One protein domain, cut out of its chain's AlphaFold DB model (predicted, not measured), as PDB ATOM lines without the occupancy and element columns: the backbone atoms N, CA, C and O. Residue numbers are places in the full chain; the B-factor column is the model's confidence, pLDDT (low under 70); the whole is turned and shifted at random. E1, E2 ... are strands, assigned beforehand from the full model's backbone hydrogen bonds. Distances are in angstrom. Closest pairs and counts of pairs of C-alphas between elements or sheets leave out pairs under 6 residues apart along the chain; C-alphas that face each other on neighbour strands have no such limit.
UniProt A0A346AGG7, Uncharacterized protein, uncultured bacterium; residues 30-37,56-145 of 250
ATOM      1  N   ILE A  30     -11.567 113.718  26.367       68.38
ATOM      2  CA  ILE A  30     -10.586 112.634  26.327       68.38
ATOM      3  C   ILE A  30     -11.042 111.618  25.300       68.38
ATOM      4  O   ILE A  30     -12.170 111.125  25.355       68.38
ATOM      5  N   GLU A  31     -10.151 111.328  24.365       74.56
ATOM      6  CA  GLU A  31     -10.319 110.294  23.362       74.56
ATOM      7  C   GLU A  31      -9.298 109.189  23.623       74.56
ATOM      8  O   GLU A  31      -8.092 109.435  23.612       74.56
ATOM      9  N   ILE A  32      -9.781 107.970  23.864       71.44
ATOM     10  CA  ILE A  32      -8.922 106.801  24.048       71.44
ATOM     11  C   ILE A  32      -8.969 105.981  22.765       71.44
ATOM     12  O   ILE A  32      -9.995 105.399  22.417       71.44
ATOM     13  N   VAL A  33      -7.836 105.899  22.079       74.31
ATOM     14  CA  VAL A  33      -7.671 105.098  20.870       74.31
ATOM     15  C   VAL A  33      -6.858 103.862  21.229       74.31
ATOM     16  O   VAL A  33      -5.658 103.933  21.489       74.31
ATOM     17  N   VAL A  34      -7.508 102.698  21.241       69.69
ATOM     18  CA  VAL A  34      -6.788 101.424  21.342       69.69
ATOM     19  C   VAL A  34      -6.262 101.088  19.956       69.69
ATOM     20  O   VAL A  34      -7.046 100.824  19.047       69.69
ATOM     21  N   VAL A  35      -4.941 101.114  19.786       65.88
ATOM     22  CA  VAL A  35      -4.320 100.882  18.482       65.88
ATOM     23  C   VAL A  35      -4.223  99.371  18.250       65.88
ATOM     24  O   VAL A  35      -3.468  98.692  18.955       65.88
ATOM     25  N   PRO A  36      -4.972  98.801  17.287       54.22
ATOM     26  CA  PRO A  36      -4.808  97.401  16.946       54.22
ATOM     27  C   PRO A  36      -3.437  97.196  16.299       54.22
ATOM     28  O   PRO A  36      -3.028  97.960  15.427       54.22
ATOM     29  N   ALA A  37      -2.749  96.128  16.697       50.50
ATOM     30  CA  ALA A  37      -1.534  95.651  16.046       50.50
ATOM     31  C   ALA A  37      -1.756  95.515  14.523       50.50
ATOM     32  O   ALA A  37      -2.632  94.740  14.110       50.50
ATOM     33  N   ALA A  56     -12.826 103.125  29.689       73.94
ATOM     34  CA  ALA A  56     -12.081 102.293  30.605       73.94
ATOM     35  C   ALA A  56     -11.508 101.099  29.840       73.94
ATOM     36  O   ALA A  56     -12.241 100.307  29.246       73.94
ATOM     37  N   LEU A  57     -10.190 100.952  29.876       85.88
ATOM     38  CA  LEU A  57      -9.485  99.809  29.324       85.88
ATOM     39  C   LEU A  57      -9.413  98.705  30.380       85.88
ATOM     40  O   LEU A  57      -8.794  98.881  31.423       85.88
ATOM     41  N   THR A  58     -10.030  97.552  30.120       88.88
ATOM     42  CA  THR A  58      -9.935  96.405  31.038       88.88
ATOM     43  C   THR A  58      -8.663  95.606  30.764       88.88
ATOM     44  O   THR A  58      -8.457  95.116  29.647       88.88
ATOM     45  N   LEU A  59      -7.829  95.460  31.791       88.12
ATOM     46  CA  LEU A  59      -6.529  94.797  31.742       88.12
ATOM     47  C   LEU A  59      -6.512  93.573  32.653       88.12
ATOM     48  O   LEU A  59      -7.121  93.573  33.725       88.12
ATOM     49  N   ALA A  60      -5.815  92.527  32.219       88.88
ATOM     50  CA  ALA A  60      -5.521  91.371  33.057       88.88
ATOM     51  C   ALA A  60      -4.332  91.657  33.991       88.88
ATOM     52  O   ALA A  60      -3.487  92.501  33.701       88.88
ATOM     53  N   ALA A  61      -4.229  90.908  35.091       86.50
ATOM     54  CA  ALA A  61      -3.060  90.977  35.965       86.50
ATOM     55  C   ALA A  61      -1.775  90.635  35.191       86.50
ATOM     56  O   ALA A  61      -1.728  89.640  34.465       86.50
ATOM     57  N   GLY A  62      -0.738  91.458  35.348       81.69
ATOM     58  CA  GLY A  62       0.540  91.315  34.649       81.69
ATOM     59  C   GLY A  62       0.500  91.704  33.170       81.69
ATOM     60  O   GLY A  62       1.487  91.506  32.457       81.69
ATOM     61  N   GLU A  63      -0.619  92.239  32.682       85.62
ATOM     62  CA  GLU A  63      -0.712  92.713  31.313       85.62
ATOM     63  C   GLU A  63       0.117  93.981  31.111       85.62
ATOM     64  O   GLU A  63       0.060  94.921  31.900       85.62
ATOM     65  N   ARG A  64       0.882  94.005  30.022       85.00
ATOM     66  CA  ARG A  64       1.720  95.131  29.632       85.00
ATOM     67  C   ARG A  64       0.999  95.982  28.597       85.00
ATOM     68  O   ARG A  64       0.443  95.461  27.626       85.00
ATOM     69  N   ILE A  65       1.082  97.295  28.757       84.12
ATOM     70  CA  ILE A  65       0.638  98.274  27.767       84.12
ATOM     71  C   ILE A  65       1.732  99.312  27.536       84.12
ATOM     72  O   ILE A  65       2.496  99.610  28.446       84.12
ATOM     73  N   ALA A  66       1.793  99.879  26.338       81.50
ATOM     74  CA  ALA A  66       2.490 101.135  26.093       81.50
ATOM     75  C   ALA A  66       1.450 102.219  25.820       81.50
ATOM     76  O   ALA A  66       0.483 101.973  25.096       81.50
ATOM     77  N   VAL A  67       1.630 103.397  26.409       81.31
ATOM     78  CA  VAL A  67       0.678 104.505  26.270       81.31
ATOM     79  C   VAL A  67       1.405 105.746  25.794       81.31
ATOM     80  O   VAL A  67       2.435 106.110  26.359       81.31
ATOM     81  N   ARG A  68       0.839 106.400  24.782       80.81
ATOM     82  CA  ARG A  68       1.256 107.716  24.303       80.81
ATOM     83  C   ARG A  68       0.121 108.707  24.523       80.81
ATOM     84  O   ARG A  68      -1.033 108.397  24.234       80.81
ATOM     85  N   VAL A  69       0.455 109.888  25.029       83.00
ATOM     86  CA  VAL A  69      -0.507 110.953  25.315       83.00
ATOM     87  C   VAL A  69      -0.169 112.170  24.462       83.00
ATOM     88  O   VAL A  69       0.958 112.652  24.475       83.00
ATOM     89  N   GLU A  70      -1.157 112.673  23.734       84.06
ATOM     90  CA  GLU A  70      -1.099 113.932  22.996       84.06
ATOM     91  C   GLU A  70      -2.180 114.849  23.584       84.06
ATOM     92  O   GLU A  70      -3.369 114.567  23.452       84.06
ATOM     93  N   SER A  71      -1.791 115.914  24.290       82.44
ATOM     94  CA  SER A  71      -2.730 116.788  25.007       82.44
ATOM     95  C   SER A  71      -2.590 118.244  24.576       82.44
ATOM     96  O   SER A  71      -1.503 118.814  24.613       82.44
ATOM     97  N   GLU A  72      -3.717 118.860  24.223       81.75
ATOM     98  CA  GLU A  72      -3.865 120.304  24.014       81.75
ATOM     99  C   GLU A  72      -4.868 120.897  25.018       81.75
ATOM    100  O   GLU A  72      -5.638 121.815  24.712       81.75
ATOM    101  N   VAL A  73      -4.911 120.338  26.228       79.94
ATOM    102  CA  VAL A  73      -5.816 120.799  27.280       79.94
ATOM    103  C   VAL A  73      -5.262 122.056  27.952       79.94
ATOM    104  O   VAL A  73      -4.103 122.130  28.346       79.94
ATOM    105  N   LYS A  74      -6.119 123.066  28.101       74.12
ATOM    106  CA  LYS A  74      -5.853 124.312  28.823       74.12
ATOM    107  C   LYS A  74      -6.810 124.438  29.995       74.12
ATOM    108  O   LYS A  74      -8.020 124.265  29.829       74.12
ATOM    109  N   VAL A  75      -6.293 124.804  31.162       71.81
ATOM    110  CA  VAL A  75      -7.089 124.940  32.388       71.81
ATOM    111  C   VAL A  75      -6.923 126.345  32.966       71.81
ATOM    112  O   VAL A  75      -6.148 126.561  33.885       71.81
ATOM    113  N   GLY A  76      -7.674 127.311  32.419       65.81
ATOM    114  CA  GLY A  76      -7.657 128.716  32.861       65.81
ATOM    115  C   GLY A  76      -6.302 129.435  32.706       65.81
ATOM    116  O   GLY A  76      -5.263 128.817  32.523       65.81
ATOM    117  N   ASP A  77      -6.308 130.768  32.780       56.03
ATOM    118  CA  ASP A  77      -5.106 131.599  32.549       56.03
ATOM    119  C   ASP A  77      -4.253 131.833  33.819       56.03
ATOM    120  O   ASP A  77      -3.384 132.702  33.822       56.03
ATOM    121  N   GLY A  78      -4.512 131.122  34.926       52.56
ATOM    122  CA  GLY A  78      -4.105 131.601  36.256       52.56
ATOM    123  C   GLY A  78      -3.363 130.653  37.193       52.56
ATOM    124  O   GLY A  78      -2.766 131.151  38.143       52.56
ATOM    125  N   GLU A  79      -3.372 129.334  36.998       53.69
ATOM    126  CA  GLU A  79      -2.899 128.424  38.054       53.69
ATOM    127  C   GLU A  79      -1.967 127.337  37.524       53.69
ATOM    128  O   GLU A  79      -2.375 126.237  37.166       53.69
ATOM    129  N   VAL A  80      -0.670 127.654  37.534       54.50
ATOM    130  CA  VAL A  80       0.393 126.645  37.582       54.50
ATOM    131  C   VAL A  80       0.568 126.292  39.061       54.50
ATOM    132  O   VAL A  80       1.272 126.979  39.798       54.50
ATOM    133  N   GLY A  81      -0.164 125.284  39.527       60.12
ATOM    134  CA  GLY A  81      -0.187 124.849  40.926       60.12
ATOM    135  C   GLY A  81      -0.546 123.366  41.054       60.12
ATOM    136  O   GLY A  81      -0.912 122.743  40.054       60.12
ATOM    137  N   PRO A  82      -0.422 122.773  42.257       61.16
ATOM    138  CA  PRO A  82      -0.780 121.375  42.471       61.16
ATOM    139  C   PRO A  82      -2.282 121.172  42.241       61.16
ATOM    140  O   PRO A  82      -3.110 121.907  42.791       61.16
ATOM    141  N   GLY A  83      -2.634 120.186  41.415       68.00
ATOM    142  CA  GLY A  83      -4.025 119.802  41.179       68.00
ATOM    143  C   GLY A  83      -4.595 118.910  42.289       68.00
ATOM    144  O   GLY A  83      -3.914 118.633  43.280       68.00
ATOM    145  N   PRO A  84      -5.849 118.433  42.146       79.94
ATOM    146  CA  PRO A  84      -6.452 117.496  43.097       79.94
ATOM    147  C   PRO A  84      -5.679 116.176  43.217       79.94
ATOM    148  O   PRO A  84      -5.775 115.505  44.244       79.94
ATOM    149  N   VAL A  85      -4.915 115.804  42.188       84.56
ATOM    150  CA  VAL A  85      -3.932 114.724  42.261       84.56
ATOM    151  C   VAL A  85      -2.551 115.343  42.476       84.56
ATOM    152  O   VAL A  85      -2.080 116.117  41.649       84.56
ATOM    153  N   ALA A  86      -1.934 115.040  43.621       81.12
ATOM    154  CA  ALA A  86      -0.752 115.749  44.117       81.12
ATOM    155  C   ALA A  86       0.530 115.498  43.307       81.12
ATOM    156  O   ALA A  86       1.463 116.295  43.387       81.12
ATOM    157  N   ASP A  87       0.592 114.391  42.570       83.94
ATOM    158  CA  ASP A  87       1.720 114.015  41.719       83.94
ATOM    159  C   ASP A  87       1.585 114.531  40.276       83.94
ATOM    160  O   ASP A  87       2.505 114.321  39.489       83.94
ATOM    161  N   ALA A  88       0.492 115.229  39.946       84.38
ATOM    162  CA  ALA A  88       0.230 115.809  38.631       84.38
ATOM    163  C   ALA A  88      -0.004 117.327  38.720       84.38
ATOM    164  O   ALA A  88      -0.633 117.838  39.657       84.38
ATOM    165  N   ALA A  89       0.440 118.070  37.710       84.69
ATOM    166  CA  ALA A  89       0.069 119.469  37.542       84.69
ATOM    167  C   ALA A  89      -1.378 119.597  37.042       84.69
ATOM    168  O   ALA A  89      -1.957 118.670  36.468       84.69
ATOM    169  N   VAL A  90      -1.992 120.757  37.269       82.06
ATOM    170  CA  VAL A  90      -3.310 121.051  36.696       82.06
ATOM    171  C   VAL A  90      -3.220 121.053  35.163       82.06
ATOM    172  O   VAL A  90      -2.372 121.728  34.586       82.06
ATOM    173  N   GLY A  91      -4.116 120.321  34.500       78.81
ATOM    174  CA  GLY A  91      -4.151 120.154  33.043       78.81
ATOM    175  C   GLY A  91      -3.417 118.919  32.516       78.81
ATOM    176  O   GLY A  91      -3.618 118.564  31.354       78.81
ATOM    177  N   GLU A  92      -2.635 118.233  33.352       86.88
ATOM    178  CA  GLU A  92      -1.994 116.968  32.981       86.88
ATOM    179  C   GLU A  92      -2.992 115.806  32.950       86.88
ATOM    180  O   GLU A  92      -4.036 115.824  33.611       86.88
ATOM    181  N   VAL A  93      -2.656 114.769  32.181       87.50
ATOM    182  CA  VAL A  93      -3.432 113.529  32.140       87.50
ATOM    183  C   VAL A  93      -3.109 112.683  33.368       87.50
ATOM    184  O   VAL A  93      -1.953 112.411  33.685       87.50
ATOM    185  N   ILE A  94      -4.155 112.229  34.045       89.75
ATOM    186  CA  ILE A  94      -4.091 111.304  35.175       89.75
ATOM    187  C   ILE A  94      -4.750 109.987  34.793       89.75
ATOM    188  O   ILE A  94      -5.597 109.930  33.900       89.75
ATOM    189  N   ALA A  95      -4.397 108.926  35.506       90.94
ATOM    190  CA  ALA A  95      -5.032 107.628  35.363       90.94
ATOM    191  C   ALA A  95      -5.564 107.107  36.702       90.94
ATOM    192  O   ALA A  95      -5.115 107.508  37.775       90.94
ATOM    193  N   ARG A  96      -6.537 106.197  36.638       90.69
ATOM    194  CA  ARG A  96      -7.040 105.410  37.777       90.69
ATOM    195  C   ARG A  96      -7.107 103.951  37.364       90.69
ATOM    196  O   ARG A  96      -7.541 103.668  36.248       90.69
ATOM    197  N   PHE A  97      -6.713 103.042  38.252       90.94
ATOM    198  CA  PHE A  97      -6.742 101.610  37.989       90.94
ATOM    199  C   PHE A  97      -7.523 100.848  39.064       90.94
ATOM    200  O   PHE A  97      -7.131 100.807  40.228       90.94
ATOM    201  N   GLY A  98      -8.640 100.227  38.682       85.00
ATOM    202  CA  GLY A  98      -9.504  99.516  39.623       85.00
ATOM    203  C   GLY A  98     -10.018 100.445  40.728       85.00
ATOM    204  O   GLY A  98     -10.628 101.473  40.444       85.00
ATOM    205  N   SER A  99      -9.769 100.088  41.991       80.12
ATOM    206  CA  SER A  99     -10.085 100.929  43.155       80.12
ATOM    207  C   SER A  99      -8.915 101.800  43.624       80.12
ATOM    208  O   SER A  99      -8.979 102.360  44.721       80.12
ATOM    209  N   SER A 100      -7.827 101.893  42.850       77.12
ATOM    210  CA  SER A 100      -6.689 102.742  43.201       77.12
ATOM    211  C   SER A 100      -7.083 104.221  43.217       77.12
ATOM    212  O   SER A 100      -8.004 104.661  42.523       77.12
ATOM    213  N   GLY A 101      -6.324 105.017  43.975       81.88
ATOM    214  CA  GLY A 101      -6.322 106.467  43.791       81.88
ATOM    215  C   GLY A 101      -5.933 106.849  42.357       81.88
ATOM    216  O   GLY A 101      -5.412 106.026  41.598       81.88
ATOM    217  N   ALA A 102      -6.204 108.104  41.995       86.62
ATOM    218  CA  ALA A 102      -5.655 108.669  40.770       86.62
ATOM    219  C   ALA A 102      -4.148 108.898  40.922       86.62
ATOM    220  O   ALA A 102      -3.685 109.179  42.027       86.62
ATOM    221  N   PHE A 103      -3.421 108.779  39.818       89.31
ATOM    222  CA  PHE A 103      -1.988 109.031  39.741       89.31
ATOM    223  C   PHE A 103      -1.648 109.740  38.432       89.31
ATOM    224  O   PHE A 103      -2.377 109.617  37.441       89.31
ATOM    225  N   ALA A 104      -0.543 110.478  38.433       88.50
ATOM    226  CA  ALA A 104      -0.032 111.156  37.252       88.50
ATOM    227  C   ALA A 104       0.347 110.145  36.169       88.50
ATOM    228  O   ALA A 104       1.100 109.198  36.423       88.50
ATOM    229  N   TRP A 105      -0.152 110.347  34.948       88.31
ATOM    230  CA  TRP A 105       0.366 109.601  33.812       88.31
ATOM    231  C   TRP A 105       1.591 110.332  33.251       88.31
ATOM    232  O   TRP A 105       1.512 111.538  33.018       88.31
ATOM    233  N   PRO A 106       2.724 109.646  33.018       80.81
ATOM    234  CA  PRO A 106       3.902 110.300  32.469       80.81
ATOM    235  C   PRO A 106       3.611 110.859  31.071       80.81
ATOM    236  O   PRO A 106       3.042 110.173  30.223       80.81
ATOM    237  N   GLU A 107       4.049 112.095  30.813       72.62
ATOM    238  CA  GLU A 107       3.983 112.703  29.474       72.62
ATOM    239  C   GLU A 107       4.810 111.910  28.459       72.62
ATOM    240  O   GLU A 107       4.474 111.830  27.276       72.62
ATOM    241  N   GLN A 108       5.909 111.314  28.931       70.56
ATOM    242  CA  GLN A 108       6.747 110.477  28.097       70.56
ATOM    243  C   GLN A 108       6.097 109.107  27.894       70.56
ATOM    244  O   GLN A 108       5.652 108.475  28.861       70.56
ATOM    245  N   PRO A 109       6.100 108.609  26.649       68.44
ATOM    246  CA  PRO A 109       5.616 107.279  26.344       68.44
ATOM    247  C   PRO A 109       6.280 106.236  27.242       68.44
ATOM    248  O   PRO A 109       7.501 106.210  27.377       68.44
ATOM    249  N   THR A 110       5.469 105.411  27.898       70.31
ATOM    250  CA  THR A 110       5.942 104.500  28.946       70.31
ATOM    251  C   THR A 110       5.263 103.145  28.814       70.31
ATOM    252  O   THR A 110       4.058 103.059  28.555       70.31
ATOM    253  N   VAL A 111       6.037 102.079  29.037       78.25
ATOM    254  CA  VAL A 111       5.495 100.733  29.237       78.25
ATOM    255  C   VAL A 111       5.023 100.598  30.681       78.25
ATOM    256  O   VAL A 111       5.817 100.701  31.614       78.25
ATOM    257  N   TRP A 112       3.736 100.330  30.860       84.94
ATOM    258  CA  TRP A 112       3.105 100.115  32.155       84.94
ATOM    259  C   TRP A 112       2.616  98.671  32.287       84.94
ATOM    260  O   TRP A 112       2.183  98.059  31.308       84.94
ATOM    261  N   ILE A 113       2.699  98.119  33.499       85.12
ATOM    262  CA  ILE A 113       2.296  96.745  33.812       85.12
ATOM    263  C   ILE A 113       1.135  96.802  34.795       85.12
ATOM    264  O   ILE A 113       1.277  97.359  35.882       85.12
ATOM    265  N   ALA A 114       0.011  96.194  34.425       86.88
ATOM    266  CA  ALA A 114      -1.146  96.073  35.292       86.88
ATOM    267  C   ALA A 114      -0.793  95.225  36.528       86.88
ATOM    268  O   ALA A 114      -0.444  94.050  36.375       86.88
ATOM    269  N   PRO A 115      -0.868  95.778  37.753       84.00
ATOM    270  CA  PRO A 115      -0.502  95.038  38.961       84.00
ATOM    271  C   PRO A 115      -1.494  93.908  39.273       84.00
ATOM    272  O   PRO A 115      -1.115  92.874  39.814       84.00
ATOM    273  N   GLU A 116      -2.758  94.090  38.899       89.25
ATOM    274  CA  GLU A 116      -3.850  93.133  39.063       89.25
ATOM    275  C   GLU A 116      -4.832  93.246  37.889       89.25
ATOM    276  O   GLU A 116      -4.590  94.003  36.952       89.25
ATOM    277  N   GLY A 117      -5.916  92.469  37.894       88.88
ATOM    278  CA  GLY A 117      -6.972  92.604  36.890       88.88
ATOM    279  C   GLY A 117      -7.893  93.775  37.228       88.88
ATOM    280  O   GLY A 117      -8.385  93.853  38.351       88.88
ATOM    281  N   GLY A 118      -8.162  94.669  36.277       90.06
ATOM    282  CA  GLY A 118      -8.951  95.864  36.568       90.06
ATOM    283  C   GLY A 118      -9.186  96.788  35.381       90.06
ATOM    284  O   GLY A 118      -8.712  96.555  34.270       90.06
ATOM    285  N   ALA A 119      -9.949  97.848  35.631       90.62
ATOM    286  CA  ALA A 119     -10.252  98.888  34.658       90.62
ATOM    287  C   ALA A 119      -9.274 100.062  34.805       90.62
ATOM    288  O   ALA A 119      -9.167 100.630  35.889       90.62
ATOM    289  N   LEU A 120      -8.590 100.426  33.720       90.06
ATOM    290  CA  LEU A 120      -7.752 101.615  33.594       90.06
ATOM    291  C   LEU A 120      -8.551 102.735  32.921       90.06
ATOM    292  O   LEU A 120      -8.976 102.585  31.778       90.06
ATOM    293  N   THR A 121      -8.736 103.858  33.602       89.38
ATOM    294  CA  THR A 121      -9.403 105.055  33.060       89.38
ATOM    295  C   THR A 121      -8.456 106.238  33.071       89.38
ATOM    296  O   THR A 121      -7.641 106.339  33.987       89.38
ATOM    297  N   PHE A 122      -8.628 107.159  32.128       87.94
ATOM    298  CA  PHE A 122      -7.868 108.404  32.062       87.94
ATOM    299  C   PHE A 122      -8.770 109.616  32.288       87.94
ATOM    300  O   PHE A 122      -9.944 109.591  31.919       87.94
ATOM    301  N   ASP A 123      -8.211 110.657  32.895       87.25
ATOM    302  CA  ASP A 123      -8.884 111.928  33.164       87.25
ATOM    303  C   ASP A 123      -7.887 113.099  33.038       87.25
ATOM    304  O   ASP A 123      -6.681 112.880  32.918       87.25
ATOM    305  N   VAL A 124      -8.370 114.339  33.075       86.19
ATOM    306  CA  VAL A 124      -7.535 115.539  33.207       86.19
ATOM    307  C   VAL A 124      -7.516 115.966  34.668       86.19
ATOM    308  O   VAL A 124      -8.555 116.106  35.312       86.19
ATOM    309  N   ASN A 125      -6.331 116.247  35.196       86.81
ATOM    310  CA  ASN A 125      -6.176 116.779  36.539       86.81
ATOM    311  C   ASN A 125      -6.681 118.230  36.614       86.81
ATOM    312  O   ASN A 125      -5.973 119.166  36.255       86.81
ATOM    313  N   ALA A 126      -7.910 118.446  37.077       82.56
ATOM    314  CA  ALA A 126      -8.472 119.782  37.274       82.56
ATOM    315  C   ALA A 126      -9.424 119.802  38.479       82.56
ATOM    316  O   ALA A 126     -10.176 118.850  38.693       82.56
ATOM    317  N   TYR A 127      -9.429 120.881  39.275       77.38
ATOM    318  CA  TYR A 127     -10.464 121.030  40.309       77.38
ATOM    319  C   TYR A 127     -11.842 121.243  39.668       77.38
ATOM    320  O   TYR A 127     -11.924 121.896  38.625       77.38
ATOM    321  N   PRO A 128     -12.939 120.824  40.328       70.56
ATOM    322  CA  PRO A 128     -14.303 121.019  39.821       70.56
ATOM    323  C   PRO A 128     -14.665 122.475  39.488       70.56
ATOM    324  O   PRO A 128     -15.566 122.729  38.695       70.56
ATOM    325  N   ALA A 129     -13.979 123.442  40.109       69.25
ATOM    326  CA  ALA A 129     -14.180 124.865  39.867       69.25
ATOM    327  C   ALA A 129     -13.497 125.381  38.584       69.25
ATOM    328  O   ALA A 129     -13.898 126.429  38.071       69.25
ATOM    329  N   HIS A 130     -12.493 124.677  38.043       70.88
ATOM    330  CA  HIS A 130     -11.812 125.101  36.820       70.88
ATOM    331  C   HIS A 130     -12.499 124.539  35.585       70.88
ATOM    332  O   HIS A 130     -12.821 123.358  35.488       70.88
ATOM    333  N   ARG A 131     -12.662 125.402  34.584       68.31
ATOM    334  CA  ARG A 131     -13.138 124.995  33.264       68.31
ATOM    335  C   ARG A 131     -11.948 124.591  32.409       68.31
ATOM    336  O   ARG A 131     -11.377 125.438  31.719       68.31
ATOM    337  N   ALA A 132     -11.574 123.319  32.477       71.56
ATOM    338  CA  ALA A 132     -10.658 122.730  31.510       71.56
ATOM    339  C   ALA A 132     -11.283 122.782  30.102       71.56
ATOM    340  O   ALA A 132     -12.492 122.632  29.938       71.56
ATOM    341  N   ARG A 133     -10.468 123.051  29.085       75.00
ATOM    342  CA  ARG A 133     -10.880 123.143  27.678       75.00
ATOM    343  C   ARG A 133      -9.840 122.480  26.797       75.00
ATOM    344  O   ARG A 133      -8.661 122.550  27.106       75.00
ATOM    345  N   GLY A 134     -10.263 121.940  25.661       79.62
ATOM    346  CA  GLY A 134      -9.366 121.300  24.697       79.62
ATOM    347  C   GLY A 134      -9.571 119.794  24.660       79.62
ATOM    348  O   GLY A 134     -10.620 119.299  25.081       79.62
ATOM    349  N   ALA A 135      -8.584 119.080  24.129       81.12
ATOM    350  CA  ALA A 135      -8.655 117.638  23.968       81.12
ATOM    351  C   ALA A 135      -7.339 116.961  24.354       81.12
ATOM    352  O   ALA A 135      -6.263 117.513  24.125       81.12
ATOM    353  N   ALA A 136      -7.451 115.760  24.911       83.00
ATOM    354  CA  ALA A 136      -6.350 114.829  25.081       83.00
ATOM    355  C   ALA A 136      -6.666 113.545  24.310       83.00
ATOM    356  O   ALA A 136      -7.720 112.934  24.499       83.00
ATOM    357  N   ARG A 137      -5.745 113.143  23.439       84.25
ATOM    358  CA  ARG A 137      -5.769 111.874  22.721       84.25
ATOM    359  C   ARG A 137      -4.793 110.919  23.388       84.25
ATOM    360  O   ARG A 137      -3.615 111.226  23.555       84.25
ATOM    361  N   ILE A 138      -5.296 109.754  23.765       84.12
ATOM    362  CA  ILE A 138      -4.546 108.728  24.479       84.12
ATOM    363  C   ILE A 138      -4.513 107.491  23.603       84.12
ATOM    364  O   ILE A 138      -5.534 106.842  23.379       84.12
ATOM    365  N   GLU A 139      -3.333 107.165  23.098       82.75
ATOM    366  CA  GLU A 139      -3.115 105.971  22.296       82.75
ATOM    367  C   GLU A 139      -2.587 104.855  23.185       82.75
ATOM    368  O   GLU A 139      -1.532 104.992  23.807       82.75
ATOM    369  N   VAL A 140      -3.319 103.742  23.243       81.69
ATOM    370  CA  VAL A 140      -2.929 102.578  24.040       81.69
ATOM    371  C   VAL A 140      -2.619 101.395  23.141       81.69
ATOM    372  O   VAL A 140      -3.461 100.930  22.369       81.69
ATOM    373  N   LEU A 141      -1.412 100.865  23.305       78.75
ATOM    374  CA  LEU A 141      -0.949  99.637  22.688       78.75
ATOM    375  C   LEU A 141      -0.921  98.516  23.727       78.75
ATOM    376  O   LEU A 141      -0.146  98.558  24.681       78.75
ATOM    377  N   ARG A 142      -1.730  97.472  23.518       81.50
ATOM    378  CA  ARG A 142      -1.674  96.252  24.333       81.50
ATOM    379  C   ARG A 142      -0.495  95.392  23.893       81.50
ATOM    380  O   ARG A 142      -0.439  94.941  22.751       81.50
ATOM    381  N   LEU A 143       0.433  95.153  24.813       75.38
ATOM    382  CA  LEU A 143       1.618  94.317  24.610       75.38
ATOM    383  C   LEU A 143       1.389  92.870  25.081       75.38
ATOM    384  O   LEU A 143       2.220  92.003  24.833       75.38
ATOM    385  N   GLY A 144       0.257  92.608  25.744       76.00
ATOM    386  CA  GLY A 144      -0.091  91.306  26.308       76.00
ATOM    387  C   GLY A 144       0.664  90.999  27.604       76.00
ATOM    388  O   GLY A 144       1.300  91.868  28.200       76.00
ATOM    389  N   GLY A 145       0.579  89.749  28.067       75.31
ATOM    390  CA  GLY A 145       1.340  89.282  29.233       75.31
ATOM    391  C   GLY A 145       2.857  89.320  29.005       75.31
ATOM    392  O   GLY A 145       3.322  89.575  27.894       75.31
TER     393      GLY A 145
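AT A GLANCE: This is residues 30 to 37 and 56 to 145 of the 250 residues of an uncharacterized protein of uncultured bacterium (UniProt A0A346AGG7). Two strongly turned four-stranded sheets lie face to face as an elongated sandwich, E1, E8, E3 and E6 in one layer and E2, E7, E4 and E5 in the other. Beyond one end of the sandwich, the loop around residues 76 to 83 and the link from E7 to E8 lengthen the body. The printed part has 98 residues, with eight named strands, E1 to E8 in chain order, and no named helix; the class is all strand, though under half of the residues, 46, are in named elements. The sheet E1, E8, E3, E6 is mixed and the sheet E2, E7, E4, E5 all antiparallel. The whole is compact, with a radius of gyration of the C-alphas of 13.7 A, and spans 43 by 26 by 19 A.

HOW THE PARTS SIT: Start at E1, residues 30 to 34, an edge strand parallel to E8, residues 135 to 144, at 25 degrees; look for N 31 and O 136, 2.9 A apart. On the other side of E8 find E3, residues 64 to 71, antiparallel at 167 degrees, with N 68 and O 139 at 2.9 A. E6, residues 110 to 113, is the other edge strand, antiparallel to E3, with N 112 and O 65 at 2.8 A. This sheet is twisted. In the second sheet, E2, residues 56 to 59, is antiparallel to E7, residues 118 to 124, with N 57 and O 120 at 2.8 A. E4, residues 93 to 97, is antiparallel to E7 at 160 degrees, with N 94 and O 123 at 2.8 A. E4 forms a hairpin with E5, residues 102 to 104, where N 95 and O 103 are 2.9 A apart. The sheets make a sandwich, two sheets face to face, 9.3 A centre to centre where they face each other, with strands at 22 degrees. Between them, the closest C-alphas of E1 and E7 are those of Ile 30 and Asp 123, at 7.1 A.

IN THESE COORDINATES: Find C-alpha 30 at (-10.586, 112.634, 26.327), where E1 begins. E3 runs 22.6 A, E4 13.7 A and E7 20.0 A. E8, the longest strand by residues, runs 27.8 A from C-alpha 135 at (-8.655, 117.638, 23.968) to C-alpha 144 at (-0.091, 91.306, 26.308).

THE WHOLE: The C-alphas of Gly 78 and Gly 145 are the two farthest apart, at 43.2 A. Residues 38 to 55 are not printed; C-alphas 37 and 56 are 19.2 A apart across the cut. The link from E3 to E4 is long, 21 residues; in it, residues 74 to 75 pair antiparallel with residues 132 to 133. Mean pLDDT of the printed part is 79.0; 16 residues are under 70, among them 34 to 37 and 76 to 83.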